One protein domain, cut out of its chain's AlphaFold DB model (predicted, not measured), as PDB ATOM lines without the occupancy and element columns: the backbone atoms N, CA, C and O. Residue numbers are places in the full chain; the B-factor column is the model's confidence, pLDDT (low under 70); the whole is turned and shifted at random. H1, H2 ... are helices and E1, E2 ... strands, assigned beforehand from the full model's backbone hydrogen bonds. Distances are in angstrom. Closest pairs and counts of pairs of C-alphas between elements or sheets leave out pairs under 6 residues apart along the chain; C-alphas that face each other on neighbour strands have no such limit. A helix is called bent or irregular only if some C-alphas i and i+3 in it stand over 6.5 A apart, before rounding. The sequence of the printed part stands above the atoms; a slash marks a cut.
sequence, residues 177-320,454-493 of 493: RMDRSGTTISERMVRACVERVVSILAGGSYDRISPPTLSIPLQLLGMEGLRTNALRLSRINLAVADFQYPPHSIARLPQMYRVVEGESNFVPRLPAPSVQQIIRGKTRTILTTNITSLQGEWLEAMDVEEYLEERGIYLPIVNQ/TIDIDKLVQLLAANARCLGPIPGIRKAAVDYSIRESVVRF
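AT A GLANCE: This is residues 177 to 320 and 454 to 493 of the 493 residues of an uncharacterized protein of Penicillium patulum (UniProt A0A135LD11). Helices H2b, H4 and H5 pack on H1, and H6 packs on H5, making a cluster of mostly crossed helices. From it reaches a strongly twisted sheet of five strands, whose edge E6 lies near H1, H4 and H5 and whose other edge E2 lies away from them; residues 204 to 209 and residues 246 to 252, with H3, stick out. The printed part has 184 residues with six named helices and six named strands, in the order H1 H2 H3 E1 E2 E3 E4 H4 E5 H5 E6 H6, a mixed class. The sheet runs E2 E1 E3 E4 E6, all antiparallel. The whole is compact, with a radius of gyration of the C-alphas of 17.2 A and spans of 48 by 40 by 34 A.

HOW THE PARTS SIT: H1, residues 185 to 202, is the hub. H2, residues 212 to 235, was assigned as one helix by its hydrogen bonds but is bent, C-alphas 220 and 223 being 9.0 A apart; its arms H2a, residues 212 to 220, and H2b, residues 223 to 235, stand about perpendicular at 88 degrees. H2a is irregular, with C-alphas 213 and 216 at 6.7 A. H2b touches H1 at a shallow tilt of 15 degrees, opposite ways, the closest C-alphas being Val 198 and Arg 227, 6.1 A. H3, residues 247 to 250, stands free. E1, residues 256 to 260, and E2, residues 266 to 268, form a hairpin, with N 258 and O 267 at 2.7 A. E3, residues 283 to 287, is antiparallel to E1, with N 257 and O 286 at 2.9 A. E3 and E4, residues 296 to 300, form a hairpin, with N 285 and O 298 at 2.8 A. H4, residues 301 to 310, touches H1 through residues 185 to 190 of H1 alone, closest at Ser 186 and Ala 301, C-alphas 4.7 A apart; its height over the sheet is 9.4 A. E5, residues 454 to 456, pairs with no named strand. H5, residues 457 to 467, touches H1 at a steep tilt of 56 degrees, closest at the C-alphas of Cys 193 and Ala 465, 4.9 A. E6, residues 475 to 477, neighbours E4, with N 299 and O 477 at 2.8 A. H6, residues 479 to 488, touches H5, closest at the C-alphas of Leu 463 and Ser 485, 5.4 A. H1, H5 and H6 only graze the sheet. Every O i to N i+4 pair is within hydrogen-bond range in H1, H2b, H4, H5 and H6, and 3 of 5 in H2a; H3 is too short for such a pair.

IN THESE COORDINATES: H1 begins at C-alpha 185 (270.836, 209.665, 188.036) and is 25.2 A long. H2b is 18.0 A, H5 15.2 A and H4 14.6 A. E1 begins at C-alpha 256 (273.131, 189.582, 199.077). H6 ends at C-alpha 488 (278.562, 219.234, 199.228).

THE WHOLE: The two C-alphas farthest apart are those of His 248 and Phe 493, 55.8 A. Residues 321 to 453 are not printed, and C-alphas 320 and 454 are 23.6 A apart across this cut. The links H2 to H3 and E2 to E3 are long. The mean pLDDT of the printed part is 77.4; 64 residues are under 70, among them residues 202 to 225 and 227 to 247.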
ATOM      1  N   ARG A 177     270.139 222.431 187.956       47.12
ATOM      2  CA  ARG A 177     270.810 222.892 186.735       47.12
ATOM      3  C   ARG A 177     271.338 221.669 185.983       47.12
ATOM      4  O   ARG A 177     272.185 220.954 186.508       47.12
ATOM      5  N   MET A 178     270.798 221.397 184.794       50.41
ATOM      6  CA  MET A 178     271.108 220.182 184.029       50.41
ATOM      7  C   MET A 178     271.802 220.477 182.701       50.41
ATOM      8  O   MET A 178     271.315 221.292 181.918       50.41
ATOM      9  N   ASP A 179     272.834 219.691 182.394       47.53
ATOM     10  CA  ASP A 179     273.271 219.430 181.023       47.53
ATOM     11  C   ASP A 179     272.374 218.367 180.355       47.53
ATOM     12  O   ASP A 179     271.915 217.409 180.991       47.53
ATOM     13  N   ARG A 180     272.122 218.559 179.050       46.97
ATOM     14  CA  ARG A 180     271.048 217.997 178.190       46.97
ATOM     15  C   ARG A 180     270.997 216.465 177.989       46.97
ATOM     16  O   ARG A 180     270.452 215.998 176.992       46.97
ATOM     17  N   SER A 181     271.547 215.651 178.883       53.34
ATOM     18  CA  SER A 181     271.458 214.190 178.762       53.34
ATOM     19  C   SER A 181     270.203 213.653 179.460       53.34
ATOM     20  O   SER A 181     270.083 213.723 180.680       53.34
ATOM     21  N   GLY A 182     269.264 213.091 178.692       65.00
ATOM     22  CA  GLY A 182     268.033 212.449 179.188       65.00
ATOM     23  C   GLY A 182     268.249 211.127 179.947       65.00
ATOM     24  O   GLY A 182     267.410 210.241 179.868       65.00
ATOM     25  N   THR A 183     269.384 210.968 180.632       76.19
ATOM     26  CA  THR A 183     269.772 209.768 181.392       76.19
ATOM     27  C   THR A 183     269.461 209.951 182.876       76.19
ATOM     28  O   THR A 183     269.756 211.023 183.425       76.19
ATOM     29  N   THR A 184     268.936 208.914 183.536       84.88
ATOM     30  CA  THR A 184     268.612 208.947 184.975       84.88
ATOM     31  C   THR A 184     269.869 209.095 185.844       84.88
ATOM     32  O   THR A 184     270.995 208.848 185.399       84.88
ATOM     33  N   ILE A 185     269.702 209.514 187.105       87.75
ATOM     34  CA  ILE A 185     270.836 209.665 188.036       87.75
ATOM     35  C   ILE A 185     271.534 208.330 188.300       87.75
ATOM     36  O   ILE A 185     272.758 208.299 188.404       87.75
ATOM     37  N   SER A 186     270.776 207.232 188.334       86.38
ATOM     38  CA  SER A 186     271.323 205.884 188.469       86.38
ATOM     39  C   SER A 186     272.270 205.545 187.310       86.38
ATOM     40  O   SER A 186     273.391 205.100 187.565       86.38
ATOM     41  N   GLU A 187     271.920 205.851 186.052       83.62
ATOM     42  CA  GLU A 187     272.840 205.626 184.917       83.62
ATOM     43  C   GLU A 187     274.051 206.549 184.955       83.62
ATOM     44  O   GLU A 187     275.168 206.112 184.667       83.62
ATOM     45  N   ARG A 188     273.855 207.821 185.325       87.56
ATOM     46  CA  ARG A 188     274.964 208.775 185.467       87.56
ATOM     47  C   ARG A 188     275.949 208.308 186.539       87.56
ATOM     48  O   ARG A 188     277.154 208.333 186.302       87.56
ATOM     49  N   MET A 189     275.449 207.822 187.674       89.12
ATOM     50  CA  MET A 189     276.260 207.274 188.761       89.12
ATOM     51  C   MET A 189     277.028 206.026 188.318       89.12
ATOM     52  O   MET A 189     278.236 205.954 188.543       89.12
ATOM     53  N   VAL A 190     276.368 205.062 187.665       84.94
ATOM     54  CA  VAL A 190     277.029 203.848 187.147       84.94
ATOM     55  C   VAL A 190     278.119 204.219 186.143       84.94
ATOM     56  O   VAL A 190     279.252 203.753 186.272       84.94
ATOM     57  N   ARG A 191     277.820 205.113 185.194       84.88
ATOM     58  CA  ARG A 191     278.793 205.610 184.212       84.88
ATOM     59  C   ARG A 191     279.998 206.254 184.889       84.88
ATOM     60  O   ARG A 191     281.124 205.875 184.587       84.88
ATOM     61  N   ALA A 192     279.770 207.164 185.833       89.31
ATOM     62  CA  ALA A 192     280.844 207.833 186.560       89.31
ATOM     63  C   ALA A 192     281.696 206.847 187.382       89.31
ATOM     64  O   ALA A 192     282.917 206.988 187.445       89.31
ATOM     65  N   CYS A 193     281.089 205.802 187.960       88.69
ATOM     66  CA  CYS A 193     281.827 204.729 188.633       88.69
ATOM     67  C   CYS A 193     282.732 203.965 187.655       88.69
ATOM     68  O   CYS A 193     283.904 203.740 187.958       88.69
ATOM     69  N   VAL A 194     282.217 203.598 186.476       82.19
ATOM     70  CA  VAL A 194     282.997 202.917 185.429       82.19
ATOM     71  C   VAL A 194     284.154 203.792 184.955       82.19
ATOM     72  O   VAL A 194     285.292 203.329 184.905       82.19
ATOM     73  N   GLU A 195     283.901 205.067 184.659       83.38
ATOM     74  CA  GLU A 195     284.940 206.007 184.223       83.38
ATOM     75  C   GLU A 195     286.024 206.202 185.282       83.38
ATOM     76  O   GLU A 195     287.214 206.237 184.956       83.38
ATOM     77  N   ARG A 196     285.637 206.255 186.560       85.31
ATOM     78  CA  ARG A 196     286.585 206.303 187.671       85.31
ATOM     79  C   ARG A 196     287.444 205.044 187.729       85.31
ATOM     80  O   ARG A 196     288.657 205.163 187.870       85.31
ATOM     81  N   VAL A 197     286.846 203.857 187.626       79.44
ATOM     82  CA  VAL A 197     287.590 202.587 187.637       79.44
ATOM     83  C   VAL A 197     288.569 202.540 186.471       79.44
ATOM     84  O   VAL A 197     289.741 202.266 186.688       79.44
ATOM     85  N   VAL A 198     288.133 202.895 185.262       76.50
ATOM     86  CA  VAL A 198     289.015 203.002 184.091       76.50
ATOM     87  C   VAL A 198     290.160 203.980 184.352       76.50
ATOM     88  O   VAL A 198     291.301 203.664 184.038       76.50
ATOM     89  N   SER A 199     289.885 205.135 184.960       77.94
ATOM     90  CA  SER A 199     290.909 206.145 185.268       77.94
ATOM     91  C   SER A 199     291.921 205.648 186.302       77.94
ATOM     92  O   SER A 199     293.120 205.847 186.128       77.94
ATOM     93  N   ILE A 200     291.460 204.954 187.349       77.25
ATOM     94  CA  ILE A 200     292.330 204.288 188.331       77.25
ATOM     95  C   ILE A 200     293.185 203.235 187.628       77.25
ATOM     96  O   ILE A 200     294.386 203.154 187.871       77.25
ATOM     97  N   LEU A 201     292.571 202.460 186.731       72.00
ATOM     98  CA  LEU A 201     293.265 201.403 186.017       72.00
ATOM     99  C   LEU A 201     294.292 201.953 185.004       72.00
ATOM    100  O   LEU A 201     295.324 201.336 184.740       72.00
ATOM    101  N   ALA A 202     294.021 203.130 184.450       68.88
ATOM    102  CA  ALA A 202     294.886 203.824 183.508       68.88
ATOM    103  C   ALA A 202     296.047 204.567 184.186       68.88
ATOM    104  O   ALA A 202     297.133 204.669 183.622       68.88
ATOM    105  N   GLY A 203     295.827 205.088 185.394       64.56
ATOM    106  CA  GLY A 203     296.714 206.046 186.054       64.56
ATOM    107  C   GLY A 203     298.057 205.504 186.543       64.56
ATOM    108  O   GLY A 203     298.826 206.281 187.097       64.56
ATOM    109  N   GLY A 204     298.354 204.207 186.387       54.16
ATOM    110  CA  GLY A 204     299.677 203.615 186.651       54.16
ATOM    111  C   GLY A 204     300.193 203.691 188.099       54.16
ATOM    112  O   GLY A 204     301.178 203.034 188.421       54.16
ATOM    113  N   SER A 205     299.534 204.441 188.986       50.38
ATOM    114  CA  SER A 205     299.882 204.639 190.396       50.38
ATOM    115  C   SER A 205     299.479 203.423 191.238       50.38
ATOM    116  O   SER A 205     298.722 203.522 192.204       50.38
ATOM    117  N   TYR A 206     299.959 202.245 190.846       55.09
ATOM    118  CA  TYR A 206     299.703 200.968 191.506       55.09
ATOM    119  C   TYR A 206     300.779 200.652 192.532       55.09
ATOM    120  O   TYR A 206     301.386 199.586 192.499       55.09
ATOM    121  N   ASP A 207     301.025 201.556 193.468       46.12
ATOM    122  CA  ASP A 207     302.140 201.373 194.392       46.12
ATOM    123  C   ASP A 207     301.831 200.411 195.555       46.12
ATOM    124  O   ASP A 207     302.448 200.539 196.606       46.12
ATOM    125  N   ARG A 208     300.885 199.451 195.426       46.25
ATOM    126  CA  ARG A 208     300.809 198.346 196.416       46.25
ATOM    127  C   ARG A 208     299.984 197.086 196.135       46.25
ATOM    128  O   ARG A 208     300.330 196.083 196.743       46.25
ATOM    129  N   ILE A 209     298.911 197.049 195.333       47.31
ATOM    130  CA  ILE A 209     298.041 195.837 195.306       47.31
ATOM    131  C   ILE A 209     297.299 195.633 193.972       47.31
ATOM    132  O   ILE A 209     296.075 195.542 193.934       47.31
ATOM    133  N   SER A 210     298.010 195.551 192.847       48.81
ATOM    134  CA  SER A 210     297.441 194.880 191.669       48.81
ATOM    135  C   SER A 210     297.747 193.388 191.811       48.81
ATOM    136  O   SER A 210     298.923 193.024 191.854       48.81
ATOM    137  N   PRO A 211     296.742 192.496 191.897       54.34
ATOM    138  CA  PRO A 211     297.025 191.090 191.690       54.34
ATOM    139  C   PRO A 211     297.547 190.942 190.246       54.34
ATOM    140  O   PRO A 211     296.955 191.519 189.324       54.34
ATOM    141  N   PRO A 212     298.648 190.202 190.022       55.97
ATOM    142  CA  PRO A 212     299.276 190.061 188.702       55.97
ATOM    143  C   PRO A 212     298.306 189.521 187.636       55.97
ATOM    144  O   PRO A 212     298.497 189.752 186.444       55.97
ATOM    145  N   THR A 213     297.211 188.894 188.072       53.81
ATOM    146  CA  THR A 213     296.107 188.378 187.256       53.81
ATOM    147  C   THR A 213     295.371 189.438 186.439       53.81
ATOM    148  O   THR A 213     294.800 189.101 185.406       53.81
ATOM    149  N   LEU A 214     295.386 190.712 186.846       55.97
ATOM    150  CA  LEU A 214     294.737 191.787 186.086       55.97
ATOM    151  C   LEU A 214     295.693 192.503 185.125       55.97
ATOM    152  O   LEU A 214     295.232 193.209 184.235       55.97
ATOM    153  N   SER A 215     297.008 192.304 185.246       61.47
ATOM    154  CA  SER A 215     297.985 193.034 184.429       61.47
ATOM    155  C   SER A 215     297.867 192.714 182.934       61.47
ATOM    156  O   SER A 215     297.856 193.620 182.103       61.47
ATOM    157  N   ILE A 216     297.687 191.439 182.590       58.31
ATOM    158  CA  ILE A 216     297.605 190.955 181.208       58.31
ATOM    159  C   ILE A 216     296.272 191.332 180.535       58.31
ATOM    160  O   ILE A 216     296.326 191.915 179.452       58.31
ATOM    161  N   PRO A 217     295.085 191.127 181.147       58.66
ATOM    162  CA  PRO A 217     293.821 191.608 180.579       58.66
ATOM    163  C   PRO A 217     293.814 193.119 180.299       58.66
ATOM    164  O   PRO A 217     293.338 193.555 179.249       58.66
ATOM    165  N   LEU A 218     294.402 193.919 181.199       64.06
ATOM    166  CA  LEU A 218     294.528 195.371 181.028       64.06
ATOM    167  C   LEU A 218     295.492 195.741 179.888       64.06
ATOM    168  O   LEU A 218     295.225 196.682 179.138       64.06
ATOM    169  N   GLN A 219     296.575 194.979 179.708       63.34
ATOM    170  CA  GLN A 219     297.510 195.133 178.584       63.34
ATOM    171  C   GLN A 219     296.938 194.640 177.240       63.34
ATOM    172  O   GLN A 219     297.321 195.158 176.187       63.34
ATOM    173  N   LEU A 220     296.041 193.647 177.257       61.34
ATOM    174  CA  LEU A 220     295.444 193.019 176.072       61.34
ATOM    175  C   LEU A 220     294.304 193.843 175.472       61.34
ATOM    176  O   LEU A 220     294.306 194.070 174.262       61.34
ATOM    177  N   LEU A 221     293.340 194.283 176.290       62.16
ATOM    178  CA  LEU A 221     292.240 195.138 175.819       62.16
ATOM    179  C   LEU A 221     292.695 196.580 175.569       62.16
ATOM    180  O   LEU A 221     292.090 197.285 174.760       62.16
ATOM    181  N   GLY A 222     293.747 197.020 176.262       67.00
ATOM    182  CA  GLY A 222     294.130 198.424 176.319       67.00
ATOM    183  C   GLY A 222     293.106 199.264 177.089       67.00
ATOM    184  O   GLY A 222     291.939 198.902 177.240       67.00
ATOM    185  N   MET A 223     293.542 200.421 177.583       65.81
ATOM    186  CA  MET A 223     292.701 201.292 178.416       65.81
ATOM    187  C   MET A 223     291.448 201.762 177.672       65.81
ATOM    188  O   MET A 223     290.351 201.723 178.220       65.81
ATOM    189  N   GLU A 224     291.602 202.149 176.403       67.00
ATOM    190  CA  GLU A 224     290.492 202.648 175.591       67.00
ATOM    191  C   GLU A 224     289.536 201.526 175.170       67.00
ATOM    192  O   GLU A 224     288.327 201.734 175.120       67.00
ATOM    193  N   GLY A 225     290.052 200.312 174.942       67.56
ATOM    194  CA  GLY A 225     289.228 199.137 174.664       67.56
ATOM    195  C   GLY A 225     288.433 198.700 175.891       67.56
ATOM    196  O   GLY A 225     287.238 198.438 175.781       67.56
ATOM    197  N   LEU A 226     289.053 198.709 177.077       70.44
ATOM    198  CA  LEU A 226     288.360 198.452 178.339       70.44
ATOM    199  C   LEU A 226     287.305 199.526 178.620       70.44
ATOM    200  O   LEU A 226     286.179 199.184 178.964       70.44
ATOM    201  N   ARG A 227     287.642 200.808 178.431       66.88
ATOM    202  CA  ARG A 227     286.703 201.923 178.590       66.88
ATOM    203  C   ARG A 227     285.524 201.787 177.641       66.88
ATOM    204  O   ARG A 227     284.380 201.837 178.080       66.88
ATOM    205  N   THR A 228     285.801 201.593 176.356       68.69
ATOM    206  CA  THR A 228     284.776 201.489 175.317       68.69
ATOM    207  C   THR A 228     283.894 200.272 175.556       68.69
ATOM    208  O   THR A 228     282.677 200.407 175.492       68.69
ATOM    209  N   ASN A 229     284.461 199.117 175.914       65.38
ATOM    210  CA  ASN A 229     283.680 197.921 176.231       65.38
ATOM    211  C   ASN A 229     282.872 198.078 177.519       65.38
ATOM    212  O   ASN A 229     281.691 197.751 177.519       65.38
ATOM    213  N   ALA A 230     283.446 198.626 178.592       66.25
ATOM    214  CA  ALA A 230     282.722 198.849 179.843       66.25
ATOM    215  C   ALA A 230     281.581 199.863 179.662       66.25
ATOM    216  O   ALA A 230     280.466 199.643 180.133       66.25
ATOM    217  N   LEU A 231     281.816 200.940 178.905       65.56
ATOM    218  CA  LEU A 231     280.778 201.908 178.560       65.56
ATOM    219  C   LEU A 231     279.743 201.320 177.595       65.56
ATOM    220  O   LEU A 231     278.557 201.601 177.751       65.56
ATOM    221  N   ARG A 232     280.143 200.483 176.633       62.97
ATOM    222  CA  ARG A 232     279.219 199.768 175.740       62.97
ATOM    223  C   ARG A 232     278.318 198.829 176.537       62.97
ATOM    224  O   ARG A 232     277.111 198.881 176.349       62.97
ATOM    225  N   LEU A 233     278.877 198.061 177.472       59.06
ATOM    226  CA  LEU A 233     278.108 197.221 178.395       59.06
ATOM    227  C   LEU A 233     277.165 198.057 179.268       59.06
ATOM    228  O   LEU A 233     276.027 197.662 179.459       59.06
ATOM    229  N   SER A 234     277.576 199.254 179.703       57.53
ATOM    230  CA  SER A 234     276.686 200.167 180.444       57.53
ATOM    231  C   SER A 234     275.572 200.799 179.592       57.53
ATOM    232  O   SER A 234     274.585 201.278 180.142       57.53
ATOM    233  N   ARG A 235     275.731 200.843 178.258       54.69
ATOM    234  CA  ARG A 235     274.743 201.395 177.309       54.69
ATOM    235  C   ARG A 235     273.744 200.350 176.816       54.69
ATOM    236  O   ARG A 235     272.644 200.723 176.420       54.69
ATOM    237  N   ILE A 236     274.111 199.066 176.812       51.22
ATOM    238  CA  ILE A 236     273.216 197.959 176.452       51.22
ATOM    239  C   ILE A 236     272.331 197.670 177.673       51.22
ATOM    240  O   ILE A 236     272.528 196.694 178.378       51.22
ATOM    241  N   ASN A 237     271.373 198.570 177.907       45.78
ATOM    242  CA  ASN A 237     270.439 198.610 179.031       45.78
ATOM    243  C   ASN A 237     271.076 198.663 180.429       45.78
ATOM    244  O   ASN A 237     271.966 197.909 180.796       45.78
ATOM    245  N   LEU A 238     270.475 199.484 181.288       46.62
ATOM    246  CA  LEU A 238     270.703 199.541 182.736       46.62
ATOM    247  C   LEU A 238     270.376 198.229 183.480       46.62
ATOM    248  O   LEU A 238     270.388 198.171 184.705       46.62
ATOM    249  N   ALA A 239     270.094 197.163 182.737       46.25
ATOM    250  CA  ALA A 239     270.368 195.806 183.144       46.25
ATOM    251  C   ALA A 239     271.888 195.618 183.091       46.25
ATOM    252  O   ALA A 239     272.409 194.969 182.186       46.25
ATOM    253  N   VAL A 240     272.609 196.179 184.065       47.59
ATOM    254  CA  VAL A 240     273.937 195.667 184.407       47.59
ATOM    255  C   VAL A 240     273.683 194.250 184.894       47.59
ATOM    256  O   VAL A 240     273.542 194.049 186.091       47.59
ATOM    257  N   ALA A 241     273.454 193.315 183.964       47.56
ATOM    258  CA  ALA A 241     273.134 191.940 184.265       47.56
ATOM    259  C   ALA A 241     274.206 191.521 185.245       47.56
ATOM    260  O   ALA A 241     275.396 191.717 184.964       47.56
ATOM    261  N   ASP A 242     273.787 191.053 186.420       53.81
ATOM    262  CA  ASP A 242     274.748 190.450 187.313       53.81
ATOM    263  C   ASP A 242     275.450 189.415 186.452       53.81
ATOM    264  O   ASP A 242     274.774 188.543 185.897       53.81
ATOM    265  N   PHE A 243     276.750 189.619 186.198       55.47
ATOM    266  CA  PHE A 243     277.496 188.755 185.295       55.47
ATOM    267  C   PHE A 243     277.126 187.334 185.683       55.47
ATOM    268  O   PHE A 243     277.198 187.002 186.867       55.47
ATOM    269  N   GLN A 244     276.631 186.538 184.730       54.50
ATOM    270  CA  GLN A 244     276.319 185.148 185.021       54.50
ATOM    271  C   GLN A 244     277.649 184.479 185.316       54.50
ATOM    272  O   GLN A 244     278.388 184.066 184.422       54.50
ATOM    273  N   TYR A 245     277.999 184.478 186.594       58.28
ATOM    274  CA  TYR A 245     279.168 183.794 187.067       58.28
ATOM    275  C   TYR A 245     278.958 182.322 186.731       58.28
ATOM    276  O   TYR A 245     277.843 181.810 186.900       58.28
ATOM    277  N   PRO A 246     280.004 181.625 186.268       64.44
ATOM    278  CA  PRO A 246     279.919 180.194 186.059       64.44
ATOM    279  C   PRO A 246     279.301 179.514 187.293       64.44
ATOM    280  O   PRO A 246     279.589 179.949 188.411       64.44
ATOM    281  N   PRO A 247     278.499 178.444 187.148       68.31
ATOM    282  CA  PRO A 247     277.759 177.850 188.267       68.31
ATOM    283  C   PRO A 247     278.621 177.534 189.501       68.31
ATOM    284  O   PRO A 247     278.190 177.708 190.637       68.31
ATOM    285  N   HIS A 248     279.881 177.147 189.284       70.12
ATOM    286  CA  HIS A 248     280.853 176.863 190.343       70.12
ATOM    287  C   HIS A 248     281.329 178.110 191.116       70.12
ATOM    288  O   HIS A 248     281.786 178.002 192.253       70.12
ATOM    289  N   SER A 249     281.236 179.294 190.512       64.94
ATOM    290  CA  SER A 249     281.596 180.576 191.121       64.94
ATOM    291  C   SER A 249     280.461 181.151 191.968       64.94
ATOM    292  O   SER A 249     280.742 181.851 192.935       64.94
ATOM    293  N   ILE A 250     279.198 180.805 191.678       66.69
ATOM    294  CA  ILE A 250     278.016 181.293 192.414       66.69
ATOM    295  C   ILE A 250     278.115 180.960 193.907       66.69
ATOM    296  O   ILE A 250     277.875 181.822 194.747       66.69
ATOM    297  N   ALA A 251     278.559 179.746 194.247       69.38
ATOM    298  CA  ALA A 251     278.744 179.319 195.638       69.38
ATOM    299  C   ALA A 251     279.831 180.111 196.393       69.38
ATOM    300  O   ALA A 251     279.889 180.063 197.619       69.38
ATOM    301  N   ARG A 252     280.707 180.822 195.671       69.81
ATOM    302  CA  ARG A 252     281.810 181.614 196.234       69.81
ATOM    303  C   ARG A 252     281.473 183.100 196.345       69.81
ATOM    304  O   ARG A 252     282.252 183.838 196.951       69.81
ATOM    305  N   LEU A 253     280.362 183.545 195.758       72.25
ATOM    306  CA  LEU A 253     279.928 184.933 195.831       72.25
ATOM    307  C   LEU A 253     279.291 185.222 197.193       72.25
ATOM    308  O   LEU A 253     278.647 184.350 197.779       72.25
ATOM    309  N   PRO A 254     279.461 186.446 197.709       76.62
ATOM    310  CA  PRO A 254     278.807 186.849 198.936       76.62
ATOM    311  C   PRO A 254     277.295 186.860 198.709       76.62
ATOM    312  O   PRO A 254     276.809 187.374 197.699       76.62
ATOM    313  N   GLN A 255     276.547 186.290 199.652       84.25
ATOM    314  CA  GLN A 255     275.092 186.352 199.598       84.25
ATOM    315  C   GLN A 255     274.644 187.799 199.836       84.25
ATOM    316  O   GLN A 255     275.168 188.517 200.694       84.25
ATOM    317  N   MET A 256     273.695 188.242 199.018       88.88
ATOM    318  CA  MET A 256     273.131 189.582 199.077       88.88
ATOM    319  C   MET A 256     271.648 189.476 199.394       88.88
ATOM    320  O   MET A 256     270.940 188.636 198.838       88.88
ATOM    321  N   TYR A 257     271.178 190.357 200.265       92.06
ATOM    322  CA  TYR A 257     269.788 190.423 200.690       92.06
ATOM    323  C   TYR A 257     269.251 191.831 200.479       92.06
ATOM    324  O   TYR A 257     269.984 192.809 200.590       92.06
ATOM    325  N   ARG A 258     267.960 191.927 200.193       93.31
ATOM    326  CA  ARG A 258     267.173 193.151 200.205       93.31
ATOM    327  C   ARG A 258     266.438 193.253 201.539       93.31
ATOM    328  O   ARG A 258     265.902 192.261 202.031       93.31
ATOM    329  N   VAL A 259     266.437 194.443 202.122       94.44
ATOM    330  CA  VAL A 259     265.741 194.772 203.372       94.44
ATOM    331  C   VAL A 259     265.065 196.130 203.220       94.44
ATOM    332  O   VAL A 259     265.535 196.978 202.460       94.44
ATOM    333  N   VAL A 260     263.971 196.352 203.934       93.12
ATOM    334  CA  VAL A 260     263.364 197.680 204.070       93.12
ATOM    335  C   VAL A 260     263.991 198.379 205.272       93.12
ATOM    336  O   VAL A 260     264.135 197.774 206.330       93.12
ATOM    337  N   GLU A 261     264.363 199.651 205.133       90.19
ATOM    338  CA  GLU A 261     264.902 200.442 206.244       90.19
ATOM    339  C   GLU A 261     263.978 200.384 207.476       90.19
ATOM    340  O   GLU A 261     262.813 200.777 207.414       90.19
ATOM    341  N   GLY A 262     264.521 199.909 208.604       88.25
ATOM    342  CA  GLY A 262     263.797 199.750 209.869       88.25
ATOM    343  C   GLY A 262     263.111 198.392 210.056       88.25
ATOM    344  O   GLY A 262     262.667 198.094 211.165       88.25
ATOM    345  N   GLU A 263     263.063 197.548 209.027       91.38
ATOM    346  CA  GLU A 263     262.527 196.190 209.116       91.38
ATOM    347  C   GLU A 263     263.637 195.144 209.285       91.38
ATOM    348  O   GLU A 263     264.784 195.335 208.892       91.38
ATOM    349  N   SER A 264     263.284 194.000 209.875       89.50
ATOM    350  CA  SER A 264     264.186 192.842 210.026       89.50
ATOM    351  C   SER A 264     263.938 191.747 208.983       89.50
ATOM    352  O   SER A 264     264.533 190.673 209.062       89.50
ATOM    353  N   ASN A 265     263.039 191.988 208.027       90.62
ATOM    354  CA  ASN A 265     262.681 191.019 206.998       90.62
ATOM    355  C   ASN A 265     263.691 191.087 205.850       90.62
ATOM    356  O   ASN A 265     263.763 192.081 205.129       90.62
ATOM    357  N   PHE A 266     264.465 190.016 205.680       91.38
ATOM    358  CA  PHE A 266     265.450 189.899 204.609       91.38
ATOM    359  C   PHE A 266     264.895 189.044 203.472       91.38
ATOM    360  O   PHE A 266     264.477 187.907 203.685       91.38
ATOM    361  N   VAL A 267     264.952 189.568 202.252       92.56
ATOM    362  CA  VAL A 267     264.612 188.844 201.022       92.56
ATOM    363  C   VAL A 267     265.902 188.597 200.242       92.56
ATOM    364  O   VAL A 267     266.681 189.532 200.083       92.56
ATOM    365  N   PRO A 268     266.190 187.385 199.740       90.19
ATOM    366  CA  PRO A 268     267.354 187.168 198.882       90.19
ATOM    367  C   PRO A 268     267.335 188.113 197.675       90.19
ATOM    368  O   PRO A 268     266.317 188.226 196.988       90.19
ATOM    369  N   ARG A 269     268.448 188.800 197.407       88.31
ATOM    370  CA  ARG A 269     268.559 189.712 196.264       88.31
ATOM    371  C   ARG A 269     268.569 188.904 194.967       88.31
ATOM    372  O   ARG A 269     269.424 188.042 194.781       88.31
ATOM    373  N   LEU A 270     267.646 189.214 194.063       82.31
ATOM    374  CA  LEU A 270     267.661 188.698 192.701       82.31
ATOM    375  C   LEU A 270     268.712 189.435 191.865       82.31
ATOM    376  O   LEU A 270     268.951 190.628 192.083       82.31
ATOM    377  N   PRO A 271     269.331 188.742 190.899       72.31
ATOM    378  CA  PRO A 271     270.276 189.368 189.998       72.31
ATOM    379  C   PRO A 271     269.593 190.385 189.087       72.31
ATOM    380  O   PRO A 271     268.417 190.243 188.740       72.31
ATOM    381  N   ALA A 272     270.345 191.391 188.649       65.00
ATOM    382  CA  ALA A 272     269.873 192.284 187.603       65.00
ATOM    383  C   ALA A 272     269.557 191.520 186.303       65.00
ATOM    384  O   ALA A 272     270.270 190.575 185.958       65.00
ATOM    385  N   PRO A 273     268.501 191.922 185.570       64.19
ATOM    386  CA  PRO A 273     267.681 193.130 185.761       64.19
ATOM    387  C   PRO A 273     266.568 193.021 186.814       64.19
ATOM    388  O   PRO A 273     265.922 194.019 187.115       64.19
ATOM    389  N   SER A 274     266.341 191.838 187.379       72.56
ATOM    390  CA  SER A 274     265.201 191.528 188.254       72.56
ATOM    391  C   SER A 274     265.417 191.935 189.712       72.56
ATOM    392  O   SER A 274     264.828 191.339 190.614       72.56
ATOM    393  N   VAL A 275     266.280 192.922 189.952       77.12
ATOM    394  CA  VAL A 275     266.567 193.436 191.290       77.12
ATOM    395  C   VAL A 275     265.262 193.897 191.926       77.12
ATOM    396  O   VAL A 275     264.554 194.735 191.364       77.12
ATOM    397  N   GLN A 276     264.921 193.329 193.083       82.88
ATOM    398  CA  GLN A 276     263.628 193.612 193.692       82.88
ATOM    399  C   GLN A 276     263.636 194.973 194.367       82.88
ATOM    400  O   GLN A 276     264.508 195.288 195.179       82.88
ATOM    401  N   GLN A 277     262.579 195.722 194.092       82.69
ATOM    402  CA  GLN A 277     262.192 196.892 194.849       82.69
ATOM    403  C   GLN A 277     261.105 196.456 195.836       82.69
ATOM    404  O   GLN A 277     259.982 196.168 195.427       82.69
ATOM    405  N   ILE A 278     261.445 196.355 197.126       84.44
ATOM    406  CA  ILE A 278     260.468 195.949 198.148       84.44
ATOM    407  C   ILE A 278     259.563 197.144 198.460       84.44
ATOM    408  O   ILE A 278     258.350 197.083 198.300       84.44
ATOM    409  N   ILE A 279     260.183 198.259 198.854       86.75
ATOM    410  CA  ILE A 279     259.518 199.542 199.090       86.75
ATOM    411  C   ILE A 279     260.353 200.644 198.451       86.75
ATOM    412  O   ILE A 279     261.556 200.759 198.721       86.75
ATOM    413  N   ARG A 280     259.710 201.460 197.612       86.50
ATOM    414  CA  ARG A 280     260.366 202.576 196.925       86.50
ATOM    415  C   ARG A 280     261.045 203.506 197.926       86.50
ATOM    416  O   ARG A 280     260.420 203.864 198.915       86.50
ATOM    417  N   GLY A 281     262.318 203.825 197.684       86.31
ATOM    418  CA  GLY A 281     263.153 204.744 198.474       86.31
ATOM    419  C   GLY A 281     263.619 204.225 199.841       86.31
ATOM    420  O   GLY A 281     264.665 204.647 200.349       86.31
ATOM    421  N   LYS A 282     262.964 203.190 200.380       90.50
ATOM    422  CA  LYS A 282     263.340 202.520 201.638       90.50
ATOM    423  C   LYS A 282     264.092 201.203 201.466       90.50
ATOM    424  O   LYS A 282     264.598 200.674 202.452       90.50
ATOM    425  N   THR A 283     264.189 200.668 200.252       92.12
ATOM    426  CA  THR A 283     264.907 199.407 200.007       92.12
ATOM    427  C   THR A 283     266.419 199.599 200.177       92.12
ATOM    428  O   THR A 283     267.003 200.568 199.690       92.12
ATOM    429  N   ARG A 284     267.067 198.678 200.893       93.69
ATOM    430  CA  ARG A 284     268.518 198.612 201.099       93.69
ATOM    431  C   ARG A 284     269.029 197.227 200.718       93.69
ATOM    432  O   ARG A 284     268.315 196.232 200.839       93.69
ATOM    433  N   THR A 285     270.289 197.168 200.316       93.19
ATOM    434  CA  THR A 285     271.025 195.932 200.060       93.19
ATOM    435  C   THR A 285     271.976 195.651 201.214       93.19
ATOM    436  O   THR A 285     272.789 196.497 201.582       93.19
ATOM    437  N   ILE A 286     271.907 194.448 201.773       92.38
ATOM    438  CA  ILE A 286     272.840 193.953 202.783       92.38
ATOM    439  C   ILE A 286     273.721 192.884 202.158       92.38
ATOM    440  O   ILE A 286     273.240 191.940 201.532       92.38
ATOM    441  N   LEU A 287     275.025 193.035 202.368       89.56
ATOM    442  CA  LEU A 287     276.035 192.091 201.920       89.56
ATOM    443  C   LEU A 287     276.524 191.254 203.108       89.56
ATOM    444  O   LEU A 287     277.065 191.804 204.073       89.56
ATOM    445  N   THR A 288     276.376 189.930 203.038       85.44
ATOM    446  CA  THR A 288     276.949 189.028 204.046       85.44
ATOM    447  C   THR A 288     278.382 188.680 203.672       85.44
ATOM    448  O   THR A 288     278.640 187.870 202.781       85.44
ATOM    449  N   THR A 289     279.327 189.315 204.352       85.06
ATOM    450  CA  THR A 289     280.765 189.096 204.189       85.06
ATOM    451  C   THR A 289     281.459 189.280 205.534       85.06
ATOM    452  O   THR A 289     280.957 189.992 206.404       85.06
ATOM    453  N   ASN A 290     282.612 188.637 205.719       82.00
ATOM    454  CA  ASN A 290     283.478 188.864 206.878       82.00
ATOM    455  C   ASN A 290     284.372 190.107 206.720       82.00
ATOM    456  O   ASN A 290     285.098 190.471 207.644       82.00
ATOM    457  N   ILE A 291     284.327 190.768 205.561       82.50
ATOM    458  CA  ILE A 291     285.046 192.011 205.315       82.50
ATOM    459  C   ILE A 291     284.258 193.150 205.961       82.50
ATOM    460  O   ILE A 291     283.237 193.606 205.444       82.50
ATOM    461  N   THR A 292     284.765 193.652 207.085       85.12
ATOM    462  CA  THR A 292     284.118 194.701 207.892       85.12
ATOM    463  C   THR A 292     283.799 195.970 207.101       85.12
ATOM    464  O   THR A 292     282.771 196.601 207.333       85.12
ATOM    465  N   SER A 293     284.626 196.334 206.116       85.38
ATOM    466  CA  SER A 293     284.395 197.512 205.263       85.38
ATOM    467  C   SER A 293     283.209 197.352 204.304       85.38
ATOM    468  O   SER A 293     282.603 198.350 203.898       85.38
ATOM    469  N   LEU A 294     282.862 196.109 203.966       87.12
ATOM    470  CA  LEU A 294     281.785 195.745 203.050       87.12
ATOM    471  C   LEU A 294     280.486 195.345 203.778       87.12
ATOM    472  O   LEU A 294     279.425 195.292 203.162       87.12
ATOM    473  N   GLN A 295     280.540 195.122 205.092       87.38
ATOM    474  CA  GLN A 295     279.398 194.697 205.904       87.38
ATOM    475  C   GLN A 295     278.353 195.806 206.116       87.38
ATOM    476  O   GLN A 295     278.694 196.967 206.324       87.38
ATOM    477  N   GLY A 296     277.066 195.457 206.155       89.25
ATOM    478  CA  GLY A 296     275.968 196.356 206.537       89.25
ATOM    479  C   GLY A 296     275.119 196.805 205.351       89.25
ATOM    480  O   GLY A 296     275.126 196.157 204.308       89.25
ATOM    481  N   GLU A 297     274.386 197.905 205.527       93.00
ATOM    482  CA  GLU A 297     273.423 198.403 204.540       93.00
ATOM    483  C   GLU A 297     274.072 199.272 203.462       93.00
ATOM    484  O   GLU A 297     274.948 200.106 203.737       93.00
ATOM    485  N   TRP A 298     273.585 199.093 202.241       95.06
ATOM    486  CA  TRP A 298     274.000 199.793 201.039       95.06
ATOM    487  C   TRP A 298     272.780 200.213 200.220       95.06
ATOM    488  O   TRP A 298     271.746 199.552 200.227       95.06
ATOM    489  N   LEU A 299     272.928 201.310 199.491       94.44
ATOM    490  CA  LEU A 299     272.027 201.742 198.432       94.44
ATOM    491  C   LEU A 299     272.677 201.369 197.100       94.44
ATOM    492  O   LEU A 299     273.808 201.794 196.846       94.44
ATOM    493  N   GLU A 300     272.003 200.589 196.262       91.62
ATOM    494  CA  GLU A 300     272.417 200.440 194.864       91.62
ATOM    495  C   GLU A 300     272.032 201.692 194.067       91.62
ATOM    496  O   GLU A 300     271.240 202.513 194.524       91.62
ATOM    497  N   ALA A 301     272.587 201.860 192.865       89.31
ATOM    498  CA  ALA A 301     272.378 203.067 192.060       89.31
ATOM    499  C   ALA A 301     270.892 203.445 191.872       89.31
ATOM    500  O   ALA A 301     270.558 204.627 191.888       89.31
ATOM    501  N   MET A 302     270.005 202.455 191.731       86.81
ATOM    502  CA  MET A 302     268.553 202.666 191.669       86.81
ATOM    503  C   MET A 302     267.974 203.132 193.010       86.81
ATOM    504  O   MET A 302     267.229 204.104 193.044       86.81
ATOM    505  N   ASP A 303     268.368 202.498 194.118       91.69
ATOM    506  CA  ASP A 303     267.901 202.878 195.455       91.69
ATOM    507  C   ASP A 303     268.342 204.310 195.812       91.69
ATOM    508  O   ASP A 303     267.625 205.025 196.507       91.69
ATOM    509  N   VAL A 304     269.507 204.757 195.319       92.50
ATOM    510  CA  VAL A 304     269.978 206.146 195.468       92.50
ATOM    511  C   VAL A 304     269.043 207.121 194.764       92.50
ATOM    512  O   VAL A 304     268.714 208.158 195.331       92.50
ATOM    513  N   GLU A 305     268.621 206.810 193.540       89.94
ATOM    514  CA  GLU A 305     267.676 207.647 192.801       89.94
ATOM    515  C   GLU A 305     266.362 207.802 193.564       89.94
ATOM    516  O   GLU A 305     265.883 208.915 193.752       89.94
ATOM    517  N   GLU A 306     265.826 206.702 194.078       90.44
ATOM    518  CA  GLU A 306     264.587 206.722 194.854       90.44
ATOM    519  C   GLU A 306     264.748 207.457 196.187       90.44
ATOM    520  O   GLU A 306     263.865 208.207 196.595       90.44
ATOM    521  N   TYR A 307     265.892 207.294 196.851       92.56
ATOM    522  CA  TYR A 307     266.216 208.029 198.071       92.56
ATOM    523  C   TYR A 307     266.284 209.546 197.835       92.56
ATOM    524  O   TYR A 307     265.874 210.336 198.686       92.56
ATOM    525  N   LEU A 308     266.789 209.973 196.673       91.00
ATOM    526  CA  LEU A 308     266.788 211.379 196.269       91.00
ATOM    527  C   LEU A 308     265.362 211.880 196.003       91.00
ATOM    528  O   LEU A 308     264.998 212.952 196.486       91.00
ATOM    529  N   GLU A 309     264.538 211.087 195.313       88.62
ATOM    530  CA  GLU A 309     263.126 211.407 195.068       88.62
ATOM    531  C   GLU A 309     262.328 211.563 196.375       88.62
ATOM    532  O   GLU A 309     261.536 212.496 196.495       88.62
ATOM    533  N   GLU A 310     262.553 210.701 197.374       88.69
ATOM    534  CA  GLU A 310     261.936 210.818 198.709       88.69
ATOM    535  C   GLU A 310     262.313 212.119 199.426       88.69
ATOM    536  O   GLU A 310     261.539 212.644 200.226       88.69
ATOM    537  N   ARG A 311     263.498 212.659 199.134       86.00
ATOM    538  CA  ARG A 311     263.988 213.935 199.671       86.00
ATOM    539  C   ARG A 311     263.545 215.143 198.844       86.00
ATOM    540  O   ARG A 311     264.006 216.250 199.106       86.00
ATOM    541  N   GLY A 312     262.670 214.944 197.858       84.12
ATOM    542  CA  GLY A 312     262.189 216.001 196.971       84.12
ATOM    543  C   GLY A 312     263.198 216.418 195.896       84.12
ATOM    544  O   GLY A 312     263.002 217.441 195.241       84.12
ATOM    545  N   ILE A 313     264.272 215.647 195.693       85.06
ATOM    546  CA  ILE A 313     265.258 215.871 194.630       85.06
ATOM    547  C   ILE A 313     264.830 215.051 193.413       85.06
ATOM    548  O   ILE A 313     265.212 213.893 193.252       85.06
ATOM    549  N   TYR A 314     264.031 215.659 192.540       80.75
ATOM    550  CA  TYR A 314     263.594 215.034 191.291       80.75
ATOM    551  C   TYR A 314     264.466 215.493 190.135       80.75
ATOM    552  O   TYR A 314     264.526 216.688 189.860       80.75
ATOM    553  N   LEU A 315     265.084 214.561 189.407       74.88
ATOM    554  CA  LEU A 315     265.761 214.894 188.157       74.88
ATOM    555  C   LEU A 315     264.750 214.883 187.002       74.88
ATOM    556  O   LEU A 315     264.214 213.819 186.684       74.88
ATOM    557  N   PRO A 316     264.476 216.028 186.353       63.88
ATOM    558  CA  PRO A 316     263.621 216.040 185.179       63.88
ATOM    559  C   PRO A 316     264.304 215.281 184.038       63.88
ATOM    560  O   PRO A 316     265.334 215.698 183.509       63.88
ATOM    561  N   ILE A 317     263.710 214.157 183.636       63.56
ATOM    562  CA  ILE A 317     264.094 213.457 182.410       63.56
ATOM    563  C   ILE A 317     263.599 214.319 181.248       63.56
ATOM    564  O   ILE A 317     262.412 214.337 180.918       63.56
ATOM    565  N   VAL A 318     264.502 215.093 180.649       56.28
ATOM    566  CA  VAL A 318     264.189 215.852 179.438       56.28
ATOM    567  C   VAL A 318     264.172 214.870 178.272       56.28
ATOM    568  O   VAL A 318     265.218 214.482 177.749       56.28
ATOM    569  N   ASN A 319     262.974 214.453 177.868       54.22
ATOM    570  CA  ASN A 319     262.789 213.737 176.611       54.22
ATOM    571  C   ASN A 319     263.193 214.664 175.456       54.22
ATOM    572  O   ASN A 319     262.918 215.865 175.492       54.22
ATOM    573  N   GLN A 320     263.811 214.109 174.408       52.09
ATOM    574  CA  GLN A 320     264.345 214.858 173.254       52.09
ATOM    575  C   GLN A 320     263.298 215.724 172.515       52.09
ATOM    576  O   GLN A 320     263.661 216.543 171.677       52.09
ATOM    577  N   THR A 454     269.826 225.340 195.163       83.81
ATOM    578  CA  THR A 454     270.262 224.817 193.861       83.81
ATOM    579  C   THR A 454     271.323 223.744 194.076       83.81
ATOM    580  O   THR A 454     272.220 223.923 194.899       83.81
ATOM    581  N   ILE A 455     271.237 222.625 193.354       87.50
ATOM    582  CA  ILE A 455     272.217 221.529 193.438       87.50
ATOM    583  C   ILE A 455     272.935 221.383 192.094       87.50
ATOM    584  O   ILE A 455     272.293 221.296 191.045       87.50
ATOM    585  N   ASP A 456     274.267 221.330 192.135       90.56
ATOM    586  CA  ASP A 456     275.105 220.942 191.001       90.56
ATOM    587  C   ASP A 456     275.073 219.415 190.841       90.56
ATOM    588  O   ASP A 456     275.605 218.659 191.662       90.56
ATOM    589  N   ILE A 457     274.406 218.955 189.783       89.00
ATOM    590  CA  ILE A 457     274.203 217.528 189.523       89.00
ATOM    591  C   ILE A 457     275.500 216.839 189.119       89.00
ATOM    592  O   ILE A 457     275.713 215.692 189.507       89.00
ATOM    593  N   ASP A 458     276.372 217.498 188.360       90.50
ATOM    594  CA  ASP A 458     277.609 216.870 187.908       90.50
ATOM    595  C   ASP A 458     278.560 216.692 189.088       90.50
ATOM    596  O   ASP A 458     279.124 215.610 189.279       90.50
ATOM    597  N   LYS A 459     278.624 217.697 189.971       93.81
ATOM    598  CA  LYS A 459     279.312 217.572 191.258       93.81
ATOM    599  C   LYS A 459     278.702 216.463 192.120       93.81
ATOM    600  O   LYS A 459     279.440 215.661 192.689       93.81
ATOM    601  N   LEU A 460     277.369 216.359 192.181       93.75
ATOM    602  CA  LEU A 460     276.680 215.286 192.912       93.75
ATOM    603  C   LEU A 460     277.060 213.904 192.377       93.75
ATOM    604  O   LEU A 460     277.472 213.047 193.153       93.75
ATOM    605  N   VAL A 461     276.977 213.688 191.065       93.12
ATOM    606  CA  VAL A 461     277.326 212.412 190.422       93.12
ATOM    607  C   VAL A 461     278.787 212.048 190.679       93.12
ATOM    608  O   VAL A 461     279.080 210.896 191.009       93.12
ATOM    609  N   GLN A 462     279.702 213.015 190.582       93.94
ATOM    610  CA  GLN A 462     281.119 212.797 190.871       93.94
ATOM    611  C   GLN A 462     281.347 212.385 192.328       93.94
ATOM    612  O   GLN A 462     282.085 211.433 192.581       93.94
ATOM    613  N   LEU A 463     280.689 213.045 193.285       95.88
ATOM    614  CA  LEU A 463     280.796 212.711 194.708       95.88
ATOM    615  C   LEU A 463     280.161 211.355 195.042       95.88
ATOM    616  O   LEU A 463     280.746 210.581 195.806       95.88
ATOM    617  N   LEU A 464     279.023 211.020 194.428       95.62
ATOM    618  CA  LEU A 464     278.412 209.696 194.549       95.62
ATOM    619  C   LEU A 464     279.373 208.614 194.035       95.62
ATOM    620  O   LEU A 464     279.661 207.649 194.744       95.62
ATOM    621  N   ALA A 465     279.951 208.799 192.845       93.94
ATOM    622  CA  ALA A 465     280.922 207.864 192.278       93.94
ATOM    623  C   ALA A 465     282.232 207.795 193.083       93.94
ATOM    624  O   ALA A 465     282.849 206.730 193.175       93.94
ATOM    625  N   ALA A 466     282.659 208.901 193.703       93.75
ATOM    626  CA  ALA A 466     283.834 208.962 194.572       93.75
ATOM    627  C   ALA A 466     283.658 208.144 195.869       93.75
ATOM    628  O   ALA A 466     284.626 207.571 196.381       93.75
ATOM    629  N   ASN A 467     282.425 208.022 196.361       94.94
ATOM    630  CA  ASN A 467     282.105 207.298 197.593       94.94
ATOM    631  C   ASN A 467     281.525 205.891 197.368       94.94
ATOM    632  O   ASN A 467     281.375 205.130 198.328       94.94
ATOM    633  N   ALA A 468     281.224 205.524 196.122       93.56
ATOM    634  CA  ALA A 468     280.714 204.206 195.772       93.56
ATOM    635  C   ALA A 468     281.757 203.087 195.960       93.56
ATOM    636  O   ALA A 468     282.972 203.285 195.836       93.56
ATOM    637  N   ARG A 469     281.262 201.877 196.231       90.19
ATOM    638  CA  ARG A 469     282.018 200.623 196.328       90.19
ATOM    639  C   ARG A 469     281.429 199.582 195.383       90.19
ATOM    640  O   ARG A 469     280.245 199.605 195.076       90.19
ATOM    641  N   CYS A 470     282.269 198.662 194.930       85.06
ATOM    642  CA  CYS A 470     281.851 197.548 194.089       85.06
ATOM    643  C   CYS A 470     281.187 196.472 194.963       85.06
ATOM    644  O   CYS A 470     281.872 195.855 195.777       85.06
ATOM    645  N   LEU A 471     279.875 196.259 194.810       80.56
ATOM    646  CA  LEU A 471     279.143 195.160 195.461       80.56
ATOM    647  C   LEU A 471     278.996 193.946 194.527       80.56
ATOM    648  O   LEU A 471     278.085 193.141 194.684       80.56
ATOM    649  N   GLY A 472     279.878 193.841 193.530       75.31
ATOM    650  CA  GLY A 472     279.783 192.910 192.413       75.31
ATOM    651  C   GLY A 472     279.513 193.679 191.112       75.31
ATOM    652  O   GLY A 472     280.315 194.531 190.742       75.31
ATOM    653  N   PRO A 473     278.415 193.415 190.398       66.81
ATOM    654  CA  PRO A 473     278.126 194.058 189.115       66.81
ATOM    655  C   PRO A 473     277.686 195.523 189.267       66.81
ATOM    656  O   PRO A 473     277.909 196.328 188.369       66.81
ATOM    657  N   ILE A 474     277.100 195.892 190.409       75.69
ATOM    658  CA  ILE A 474     276.484 197.206 190.625       75.69
ATOM    659  C   ILE A 474     277.252 197.991 191.704       75.69
ATOM    660  O   ILE A 474     277.699 197.406 192.701       75.69
ATOM    661  N   PRO A 475     277.428 199.318 191.540       89.44
ATOM    662  CA  PRO A 475     277.975 200.158 192.595       89.44
ATOM    663  C   PRO A 475     276.984 200.300 193.757       89.44
ATOM    664  O   PRO A 475     275.806 200.594 193.559       89.44
ATOM    665  N   GLY A 476     277.492 200.147 194.976       91.94
ATOM    666  CA  GLY A 476     276.774 200.426 196.213       91.94
ATOM    667  C   GLY A 476     277.361 201.619 196.956       91.94
ATOM    668  O   GLY A 476     278.577 201.815 196.984       91.94
ATOM    669  N   ILE A 477     276.509 202.404 197.604       95.75
ATOM    670  CA  ILE A 477     276.910 203.554 198.421       95.75
ATOM    671  C   ILE A 477     276.206 203.535 199.780       95.75
ATOM    672  O   ILE A 477     275.087 203.052 199.921       95.75
ATOM    673  N   ARG A 478     276.872 204.048 200.816       95.50
ATOM    674  CA  ARG A 478     276.262 204.196 202.144       95.50
ATOM    675  C   ARG A 478     275.306 205.383 202.161       95.50
ATOM    676  O   ARG A 478     275.652 206.441 201.642       95.50
ATOM    677  N   LYS A 479     274.188 205.260 202.880       94.94
ATOM    678  CA  LYS A 479     273.231 206.360 203.111       94.94
ATOM    679  C   LYS A 479     273.917 207.655 203.568       94.94
ATOM    680  O   LYS A 479     273.748 208.695 202.944       94.94
ATOM    681  N   ALA A 480     274.794 207.569 204.572       95.50
ATOM    682  CA  ALA A 480     275.538 208.727 205.077       95.50
ATOM    683  C   ALA A 480     276.427 209.403 204.014       95.50
ATOM    684  O   ALA A 480     276.613 210.619 204.044       95.50
ATOM    685  N   ALA A 481     276.963 208.631 203.063       96.50
ATOM    686  CA  ALA A 481     277.765 209.162 201.967       96.50
ATOM    687  C   ALA A 481     276.897 209.815 200.877       96.50
ATOM    688  O   ALA A 481     277.325 210.797 200.270       96.50
ATOM    689  N   VAL A 482     275.670 209.329 200.663       95.81
ATOM    690  CA  VAL A 482     274.680 210.010 199.813       95.81
ATOM    691  C   VAL A 482     274.315 211.358 200.425       95.81
ATOM    692  O   VAL A 482     274.435 212.376 199.753       95.81
ATOM    693  N   ASP A 483     273.982 211.394 201.720       95.56
ATOM    694  CA  ASP A 483     273.673 212.645 202.423       95.56
ATOM    695  C   ASP A 483     274.851 213.635 202.388       95.56
ATOM    696  O   ASP A 483     274.651 214.836 202.205       95.56
ATOM    697  N   TYR A 484     276.087 213.145 202.531       96.56
ATOM    698  CA  TYR A 484     277.292 213.957 202.349       96.56
ATOM    699  C   TYR A 484     277.382 214.536 200.933       96.56
ATOM    700  O   TYR A 484     277.590 215.734 200.773       96.56
ATOM    701  N   SER A 485     277.160 213.702 199.914       96.19
ATOM    702  CA  SER A 485     277.230 214.116 198.507       96.19
ATOM    703  C   SER A 485     276.173 215.175 198.180       96.19
ATOM    704  O   SER A 485     276.471 216.124 197.468       96.19
ATOM    705  N   ILE A 486     274.967 215.066 198.752       93.62
ATOM    706  CA  ILE A 486     273.914 216.084 198.613       93.62
ATOM    707  C   ILE A 486     274.379 217.419 199.199       93.62
ATOM    708  O   ILE A 486     274.302 218.435 198.513       93.62
ATOM    709  N   ARG A 487     274.875 217.425 200.445       94.06
ATOM    710  CA  ARG A 487     275.296 218.658 201.135       94.06
ATOM    711  C   ARG A 487     276.403 219.394 200.387       94.06
ATOM    712  O   ARG A 487     276.319 220.605 200.219       94.06
ATOM    713  N   GLU A 488     277.407 218.660 199.922       95.19
ATOM    714  CA  GLU A 488     278.562 219.234 199.228       95.19
ATOM    715  C   GLU A 488     278.233 219.729 197.813       95.19
ATOM    716  O   GLU A 488     278.944 220.579 197.271       95.19
ATOM    717  N   SER A 489     277.156 219.231 197.207       92.88
ATOM    718  CA  SER A 489     276.710 219.651 195.877       92.88
ATOM    719  C   SER A 489     275.767 220.849 195.876       92.88
ATOM    720  O   SER A 489     275.379 221.312 194.803       92.88
ATOM    721  N   VAL A 490     275.405 221.380 197.045       90.69
ATOM    722  CA  VAL A 490     274.595 222.597 197.136       90.69
ATOM    723  C   VAL A 490     275.408 223.806 196.670       90.69
ATOM    724  O   VAL A 490     276.464 224.119 197.220       90.69
ATOM    725  N   VAL A 491     274.875 224.526 195.687       84.88
ATOM    726  CA  VAL A 491     275.369 225.830 195.245       84.88
ATOM    727  C   VAL A 491     274.513 226.891 195.929       84.88
ATOM    728  O   VAL A 491     273.319 227.009 195.651       84.88
ATOM    729  N   ARG A 492     275.107 227.638 196.864       73.19
ATOM    730  CA  ARG A 492     274.476 228.831 197.445       73.19
ATOM    731  C   ARG A 492     274.759 230.016 196.526       73.19
ATOM    732  O   ARG A 492     275.922 230.237 196.191       73.19
ATOM    733  N   PHE A 493     273.707 230.721 196.124       57.22
ATOM    734  CA  PHE A 493     273.802 232.003 195.429       57.22
ATOM    735  C   PHE A 493     273.615 233.148 196.412       57.22
ATOM    736  O   PHE A 493     272.782 232.984 197.334       57.22
TER     737      PHE A 493